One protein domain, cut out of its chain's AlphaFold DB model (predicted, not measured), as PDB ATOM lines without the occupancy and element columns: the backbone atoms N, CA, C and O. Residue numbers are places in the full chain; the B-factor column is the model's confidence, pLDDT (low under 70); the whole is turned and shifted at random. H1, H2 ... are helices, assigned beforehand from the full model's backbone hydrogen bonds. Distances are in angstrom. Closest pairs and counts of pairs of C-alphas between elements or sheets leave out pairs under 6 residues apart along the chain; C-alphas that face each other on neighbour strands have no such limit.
ATOM      1  N   LEU A  11     196.598 170.757 189.329       86.94
ATOM      2  CA  LEU A  11     196.979 171.006 190.724       86.94
ATOM      3  C   LEU A  11     195.938 171.858 191.466       86.94
ATOM      4  O   LEU A  11     195.627 171.603 192.623       86.94
ATOM      5  N   VAL A  12     195.396 172.880 190.800       86.81
ATOM      6  CA  VAL A  12     194.389 173.766 191.397       86.81
ATOM      7  C   VAL A  12     193.072 173.011 191.573       86.81
ATOM      8  O   VAL A  12     192.447 173.153 192.613       86.81
ATOM      9  N   LEU A  13     192.677 172.167 190.614       86.88
ATOM     10  CA  LEU A  13     191.480 171.329 190.737       86.88
ATOM     11  C   LEU A  13     191.580 170.353 191.916       86.88
ATOM     12  O   LEU A  13     190.674 170.328 192.746       86.88
ATOM     13  N   GLU A  14     192.698 169.636 192.038       88.25
ATOM     14  CA  GLU A  14     192.950 168.688 193.133       88.25
ATOM     15  C   GLU A  14     192.854 169.368 194.507       88.25
ATOM     16  O   GLU A  14     192.218 168.862 195.428       88.25
ATOM     17  N   LYS A  15     193.443 170.563 194.654       87.12
ATOM     18  CA  LYS A  15     193.397 171.304 195.924       87.12
ATOM     19  C   LYS A  15     192.057 171.998 196.180       87.12
ATOM     20  O   LYS A  15     191.777 172.356 197.322       87.12
ATOM     21  N   MET A  16     191.214 172.172 195.161       87.25
ATOM     22  CA  MET A  16     189.880 172.768 195.294       87.25
ATOM     23  C   MET A  16     188.778 171.768 195.668       87.25
ATOM     24  O   MET A  16     187.753 172.205 196.201       87.25
ATOM     25  N   GLU A  17     188.960 170.470 195.403       84.94
ATOM     26  CA  GLU A  17     188.017 169.403 195.782       84.94
ATOM     27  C   GLU A  17     187.645 169.372 197.277       84.94
ATOM     28  O   GLU A  17     186.450 169.288 197.566       84.94
ATOM     29  N   PRO A  18     188.586 169.494 198.238       85.38
ATOM     30  CA  PRO A  18     188.241 169.452 199.661       85.38
ATOM     31  C   PRO A  18     187.490 170.699 200.157       85.38
ATOM     32  O   PRO A  18     186.967 170.692 201.270       85.38
ATOM     33  N   LEU A  19     187.420 171.779 199.365       87.06
ATOM     34  CA  LEU A  19     186.730 173.007 199.761       87.06
ATOM     35  C   LEU A  19     185.211 172.904 199.528       87.06
ATOM     36  O   LEU A  19     184.788 172.428 198.467       87.06
ATOM     37  N   PRO A  20     184.373 173.447 200.436       87.38
ATOM     38  CA  PRO A  20     182.916 173.338 200.362       87.38
ATOM     39  C   PRO A  20     182.343 173.734 198.997       87.38
ATOM     40  O   PRO A  20     182.746 174.737 198.403       87.38
ATOM     41  N   ALA A  21     181.362 172.980 198.496       83.62
ATOM     42  CA  ALA A  21     180.738 173.235 197.192       83.62
ATOM     43  C   ALA A  21     180.006 174.592 197.103       83.62
ATOM     44  O   ALA A  21     179.808 175.106 196.007       83.62
ATOM     45  N   ASN A  22     179.651 175.193 198.245       87.25
ATOM     46  CA  ASN A  22     178.948 176.480 198.323       87.25
ATOM     47  C   ASN A  22     179.849 177.699 198.016       87.25
ATOM     48  O   ASN A  22     179.362 178.809 197.820       87.25
ATOM     49  N   ILE A  23     181.173 177.515 197.970       89.12
ATOM     50  CA  ILE A  23     182.127 178.603 197.722       89.12
ATOM     51  C   ILE A  23     182.368 178.748 196.221       89.12
ATOM     52  O   ILE A  23     182.644 177.770 195.518       89.12
ATOM     53  N   ARG A  24     182.312 179.986 195.719       89.12
ATOM     54  CA  ARG A  24     182.581 180.280 194.306       89.12
ATOM     55  C   ARG A  24     184.033 179.958 193.959       89.12
ATOM     56  O   ARG A  24     184.946 180.208 194.736       89.12
ATOM     57  N   GLN A  25     184.259 179.475 192.742       86.75
ATOM     58  CA  GLN A  25     185.585 179.111 192.237       86.75
ATOM     59  C   GLN A  25     186.698 180.168 192.465       86.75
ATOM     60  O   GLN A  25     187.760 179.783 192.950       86.75
ATOM     61  N   PRO A  26     186.505 181.473 192.173       88.00
ATOM     62  CA  PRO A  26     187.533 182.485 192.440       88.00
ATOM     63  C   PRO A  26     187.831 182.665 193.935       88.00
ATOM     64  O   PRO A  26     188.981 182.876 194.300       88.00
ATOM     65  N   GLU A  27     186.830 182.528 194.809       90.62
ATOM     66  CA  GLU A  27     187.034 182.611 196.260       90.62
ATOM     67  C   GLU A  27     187.796 181.384 196.778       90.62
ATOM     68  O   GLU A  27     188.723 181.535 197.564       90.62
ATOM     69  N   LYS A  28     187.496 180.180 196.270       89.50
ATOM     70  CA  LYS A  28     188.271 178.965 196.584       89.50
ATOM     71  C   LYS A  28     189.750 179.121 196.232       89.50
ATOM     72  O   LYS A  28     190.612 178.695 196.991       89.50
ATOM     73  N   LEU A  29     190.043 179.737 195.088       89.94
ATOM     74  CA  LEU A  29     191.413 179.995 194.664       89.94
ATOM     75  C   LEU A  29     192.128 180.980 195.603       89.94
ATOM     76  O   LEU A  29     193.259 180.715 195.991       89.94
ATOM     77  N   LEU A  30     191.464 182.073 195.991       89.62
ATOM     78  CA  LEU A  30     192.015 183.055 196.933       89.62
ATOM     79  C   LEU A  30     192.300 182.429 198.305       89.62
ATOM     80  O   LEU A  30     193.351 182.684 198.885       89.62
ATOM     81  N   ILE A  31     191.421 181.541 198.783       90.94
ATOM     82  CA  ILE A  31     191.647 180.778 200.022       90.94
ATOM     83  C   ILE A  31     192.899 179.903 199.891       90.94
ATOM     84  O   ILE A  31     193.734 179.907 200.791       90.94
ATOM     85  N   LEU A  32     193.073 179.187 198.773       90.38
ATOM     86  CA  LEU A  32     194.257 178.348 198.533       90.38
ATOM     87  C   LEU A  32     195.562 179.152 198.416       90.38
ATOM     88  O   LEU A  32     196.619 178.649 198.796       90.38
ATOM     89  N   GLU A  33     195.490 180.378 197.893       89.56
ATOM     90  CA  GLU A  33     196.612 181.320 197.799       89.56
ATOM     91  C   GLU A  33     196.902 182.058 199.125       89.56
ATOM     92  O   GLU A  33     197.877 182.811 199.197       89.56
ATOM     93  N   GLY A  34     196.104 181.824 200.173       88.00
ATOM     94  CA  GLY A  34     196.336 182.351 201.520       88.00
ATOM     95  C   GLY A  34     195.717 183.723 201.794       88.00
ATOM     96  O   GLY A  34     196.213 184.453 202.652       88.00
ATOM     97  N   ASP A  35     194.653 184.102 201.079       90.56
ATOM     98  CA  ASP A  35     193.901 185.329 201.358       90.56
ATOM     99  C   ASP A  35     193.144 185.214 202.690       90.56
ATOM    100  O   ASP A  35     192.160 184.481 202.816       90.56
ATOM    101  N   ILE A  36     193.613 185.962 203.688       88.81
ATOM    102  CA  ILE A  36     193.107 185.932 205.063       88.81
ATOM    103  C   ILE A  36     191.653 186.423 205.130       88.81
ATOM    104  O   ILE A  36     190.856 185.874 205.883       88.81
ATOM    105  N   TYR A  37     191.282 187.421 204.323       89.56
ATOM    106  CA  TYR A  37     189.959 188.045 204.384       89.56
ATOM    107  C   TYR A  37     188.876 187.131 203.804       89.56
ATOM    108  O   TYR A  37     187.789 186.992 204.365       89.56
ATOM    109  N   ILE A  38     189.174 186.472 202.680       89.06
ATOM    110  CA  ILE A  38     188.239 185.524 202.061       89.06
ATOM    111  C   ILE A  38     188.163 184.216 202.858       89.06
ATOM    112  O   ILE A  38     187.084 183.625 202.943       89.06
ATOM    113  N   ALA A  39     189.272 183.773 203.454       88.75
ATOM    114  CA  ALA A  39     189.295 182.600 204.321       88.75
ATOM    115  C   ALA A  39     188.423 182.804 205.576       88.75
ATOM    116  O   ALA A  39     187.563 181.968 205.866       88.75
ATOM    117  N   ASP A  40     188.552 183.960 206.237       90.44
ATOM    118  CA  ASP A  40     187.762 184.331 207.416       90.44
ATOM    119  C   ASP A  40     186.261 184.457 207.098       90.44
ATOM    120  O   ASP A  40     185.419 183.894 207.797       90.44
ATOM    121  N   LYS A  41     185.913 185.066 205.952       91.12
ATOM    122  CA  LYS A  41     184.524 185.166 205.457       91.12
ATOM    123  C   LYS A  41     183.804 183.812 205.386       91.12
ATOM    124  O   LYS A  41     182.585 183.758 205.554       91.12
ATOM    125  N   HIS A  42     184.535 182.733 205.110       89.12
ATOM    126  CA  HIS A  42     183.992 181.379 204.981       89.12
ATOM    127  C   HIS A  42     184.293 180.475 206.188       89.12
ATOM    128  O   HIS A  42     183.923 179.303 206.155       89.12
ATOM    129  N   ASN A  43     184.905 181.005 207.258       88.44
ATOM    130  CA  ASN A  43     185.372 180.256 208.435       88.44
ATOM    131  C   ASN A  43     186.306 179.081 208.082       88.44
ATOM    132  O   ASN A  43     186.187 177.985 208.634       88.44
ATOM    133  N   ILE A  44     187.222 179.291 207.133       87.69
ATOM    134  CA  ILE A  44     188.210 178.293 206.695       87.69
ATOM    135  C   ILE A  44     189.611 178.819 207.009       87.69
ATOM    136  O   ILE A  44     189.866 180.016 206.924       87.69
ATOM    137  N   SER A  45     190.541 177.932 207.361       87.50
ATOM    138  CA  SER A  45     191.950 178.299 207.520       87.50
ATOM    139  C   SER A  45     192.572 178.707 206.172       87.50
ATOM    140  O   SER A  45     192.356 178.001 205.182       87.50
ATOM    141  N   PRO A  46     193.374 179.787 206.110       88.12
ATOM    142  CA  PRO A  46     194.053 180.189 204.880       88.12
ATOM    143  C   PRO A  46     194.993 179.080 204.388       88.12
ATOM    144  O   PRO A  46     195.651 178.407 205.180       88.12
ATOM    145  N   GLY A  47     195.032 178.870 203.073       85.56
ATOM    146  CA  GLY A  47     195.892 177.877 202.438       85.56
ATOM    147  C   GLY A  47     197.337 178.354 202.279       85.56
ATOM    148  O   GLY A  47     197.613 179.545 202.184       85.56
ATOM    149  N   GLU A  48     198.267 177.402 202.187       89.25
ATOM    150  CA  GLU A  48     199.708 177.667 202.022       89.25
ATOM    151  C   GLU A  48     200.196 177.438 200.578       89.25
ATOM    152  O   GLU A  48     201.392 177.456 200.285       89.25
ATOM    153  N   TYR A  49     199.282 177.219 199.630       87.31
ATOM    154  CA  TYR A  49     199.617 176.752 198.282       87.31
ATOM    155  C   TYR A  49     199.991 177.874 197.307       87.31
ATOM    156  O   TYR A  49     200.156 177.610 196.116       87.31
ATOM    157  N   ARG A  50     200.156 179.114 197.780       85.62
ATOM    158  CA  ARG A  50     200.459 180.286 196.944       85.62
ATOM    159  C   ARG A  50     201.652 180.060 196.019       85.62
ATOM    160  O   ARG A  50     201.531 180.244 194.811       85.62
ATOM    161  N   GLU A  51     202.778 179.618 196.574       81.31
ATOM    162  CA  GLU A  51     204.009 179.377 195.811       81.31
ATOM    163  C   GLU A  51     203.861 178.205 194.836       81.31
ATOM    164  O   GLU A  51     204.283 178.289 193.684       81.31
ATOM    165  N   ALA A  52     203.191 177.129 195.256       85.56
ATOM    166  CA  ALA A  52     202.940 175.974 194.397       85.56
ATOM    167  C   ALA A  52     202.044 176.340 193.200       85.56
ATOM    168  O   ALA A  52     202.342 175.974 192.062       85.56
ATOM    169  N   ILE A  53     200.978 177.113 193.435       88.25
ATOM    170  CA  ILE A  53     200.065 177.607 192.396       88.25
ATOM    171  C   ILE A  53     200.790 178.591 191.472       88.25
ATOM    172  O   ILE A  53     200.656 178.494 190.249       88.25
ATOM    173  N   TYR A  54     201.579 179.512 192.029       85.56
ATOM    174  CA  TYR A  54     202.374 180.464 191.254       85.56
ATOM    175  C   TYR A  54     203.385 179.751 190.348       85.56
ATOM    176  O   TYR A  54     203.426 180.012 189.142       85.56
ATOM    177  N   SER A  55     204.139 178.799 190.900       87.75
ATOM    178  CA  SER A  55     205.105 177.982 190.163       87.75
ATOM    179  C   SER A  55     204.432 177.172 189.052       87.75
ATOM    180  O   SER A  55     204.859 177.238 187.899       87.75
ATOM    181  N   ALA A  56     203.311 176.504 189.343       88.00
ATOM    182  CA  ALA A  56     202.561 175.736 188.350       88.00
ATOM    183  C   ALA A  56     202.011 176.616 187.214       88.00
ATOM    184  O   ALA A  56     202.075 176.235 186.042       88.00
ATOM    185  N   ARG A  57     201.515 177.825 187.522       87.19
ATOM    186  CA  ARG A  57     201.116 178.812 186.501       87.19
ATOM    187  C   ARG A  57     202.301 179.237 185.646       87.19
ATOM    188  O   ARG A  57     202.177 179.274 184.425       87.19
ATOM    189  N   ARG A  58     203.445 179.530 186.265       88.19
ATOM    190  CA  ARG A  58     204.673 179.922 185.561       88.19
ATOM    191  C   ARG A  58     205.158 178.810 184.636       88.19
ATOM    192  O   ARG A  58     205.450 179.074 183.476       88.19
ATOM    193  N   GLN A  59     205.181 177.571 185.125       89.56
ATOM    194  CA  GLN A  59     205.549 176.392 184.348       89.56
ATOM    195  C   GLN A  59     204.608 176.208 183.159       89.56
ATOM    196  O   GLN A  59     205.068 176.038 182.033       89.56
ATOM    197  N   ARG A  60     203.298 176.349 183.378       86.56
ATOM    198  CA  ARG A  60     202.312 176.266 182.305       86.56
ATOM    199  C   ARG A  60     202.485 177.351 181.247       86.56
ATOM    200  O   ARG A  60     202.367 177.076 180.055       86.56
ATOM    201  N   VAL A  61     202.761 178.583 181.669       87.19
ATOM    202  CA  VAL A  61     203.086 179.675 180.746       87.19
ATOM    203  C   VAL A  61     204.353 179.339 179.962       87.19
ATOM    204  O   VAL A  61     204.339 179.462 178.745       87.19
ATOM    205  N   ASN A  62     205.405 178.841 180.615       87.31
ATOM    206  CA  ASN A  62     206.645 178.443 179.945       87.31
ATOM    207  C   ASN A  62     206.420 177.322 178.913       87.31
ATOM    208  O   ASN A  62     206.968 177.395 177.818       87.31
ATOM    209  N   GLU A  63     205.585 176.324 179.218       88.31
ATOM    210  CA  GLU A  63     205.187 175.280 178.262       88.31
ATOM    211  C   GLU A  63     204.487 175.879 177.037       88.31
ATOM    212  O   GLU A  63     204.874 175.595 175.905       88.31
ATOM    213  N   LEU A  64     203.479 176.736 177.247       87.75
ATOM    214  CA  LEU A  64     202.758 177.415 176.164       87.75
ATOM    215  C   LEU A  64     203.702 178.256 175.303       87.75
ATOM    216  O   LEU A  64     203.674 178.169 174.079       87.75
ATOM    217  N   VAL A  65     204.577 179.018 175.952       86.69
ATOM    218  CA  VAL A  65     205.600 179.833 175.300       86.69
ATOM    219  C   VAL A  65     206.542 178.959 174.471       86.69
ATOM    220  O   VAL A  65     206.792 179.286 173.316       86.69
ATOM    221  N   SER A  66     206.997 177.818 174.993       85.31
ATOM    222  CA  SER A  66     207.896 176.903 174.270       85.31
ATOM    223  C   SER A  66     207.272 176.277 173.017       85.31
ATOM    224  O   SER A  66     207.988 175.940 172.079       85.31
ATOM    225  N   MET A  67     205.941 176.152 172.972       85.81
ATOM    226  CA  MET A  67     205.216 175.658 171.796       85.81
ATOM    227  C   MET A  67     205.011 176.738 170.726       85.81
ATOM    228  O   MET A  67     204.792 176.407 169.563       85.81
ATOM    229  N   CYS A  68     205.047 178.016 171.109       86.69
ATOM    230  CA  CYS A  68     204.778 179.141 170.211       86.69
ATOM    231  C   CYS A  68     206.040 179.911 169.804       86.69
ATOM    232  O   CYS A  68     206.026 180.609 168.791       86.69
ATOM    233  N   ILE A  69     207.117 179.812 170.583       82.75
ATOM    234  CA  ILE A  69     208.376 180.508 170.338       82.75
ATOM    235  C   ILE A  69     209.409 179.509 169.834       82.75
ATOM    236  O   ILE A  69     209.806 178.581 170.532       82.75
TER     237      ILE A  69
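This is residues 11 to 69 of the 396 residues of an uncharacterized protein of Desulfotomaculum aquiferis (UniProt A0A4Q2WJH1). A small head of three short helices with one long helix, H4, running out of it as an arm. In the head H2 is in the middle, with H1 packed on it at about a right angle and H3 packed on it elsewhere, while the far part of H4, residues 58 to 68, sticks out with nothing beside it. The printed part has 59 residues with four named helices, in the order H1, H2, H3, H4, and no named strand; its class is all helix. The whole is loose, with a radius of gyration of the C-alphas of 13.4 A, and the C-alphas span 44 by 19 by 14 A, the arm making much of the length.

The printed part begins with H1, residues 11 to 16, whose first C-alpha, that of Leu 11, is at (196.979, 171.006, 190.724). Eight residues, 17 to 24, form a short link to H2, residues 25 to 32, which measures 10.7 A from first to last C-alpha. A tight link of three residues, 33 to 35, leads to H3, residues 36 to 41. H1 and H3 have six residues each, and each measures 8.6 A from first to last C-alpha. Another short link of eight residues, 42 to 49, leads to H4, residues 50 to 68, the longest helix with 19 residues and 27.1 A from first to last C-alpha. H4 begins with the C-alpha of Arg 50 at (200.459, 180.286, 196.944) and ends with that of Cys 68 at (204.778, 179.141, 170.211). One residue, Ile 69, follows it.

H1 touches H2, and the closest C-alphas of the two, those of Met 16 and Lys 28, are 6.5 A apart. Their lines are about perpendicular, at 82 degrees. H2 also touches H3, with the closest C-alphas, those of Ile 31 and Ala 39, 5.2 A apart. These two run opposite ways at a steep tilt of 53 degrees, and their centres are 10.0 A apart. H1 and H3 are apart. H4 only just touches H1, with 3 pairs of C-alphas within 8 A, and does so with residues 53 to 56 alone. The closest C-alphas of H1 and H4, those of Val 12 and Ile 53, are 6.9 A apart, and the two helices run opposite ways at a steep tilt of 40 degrees. H2 and H4 are close but not clearly touching, with the closest C-alphas, those of Leu 32 and Arg 50, 6.7 A apart. H3 and H4 are apart, though they follow each other along the chain. The packing of the helices is mostly crossed: of the 3 pairs that touch, 0 are at a shallow tilt. In H1, H2, H3 and H4 every backbone O of residue i and N of residue i+4 inside the helix are within hydrogen-bond range.

The two C-alphas farthest apart in the domain are those of Asn 43 and Ile 69, at 44.5 A, and the outline is a rod. Residues 58 to 69, of which 58 to 68 belong to H4, stand free. Without them the body has 47 residues, spans 27 by 19 by 14 A and has a radius of gyration of 9.8 A. The first and last printed C-alphas, those of Leu 11 and Ile 69, are 25.2 A apart. The printed part has no cut, and no link is long. The mean pLDDT of the printed part is 87.7, and no printed residue is under 70 in this predicted model.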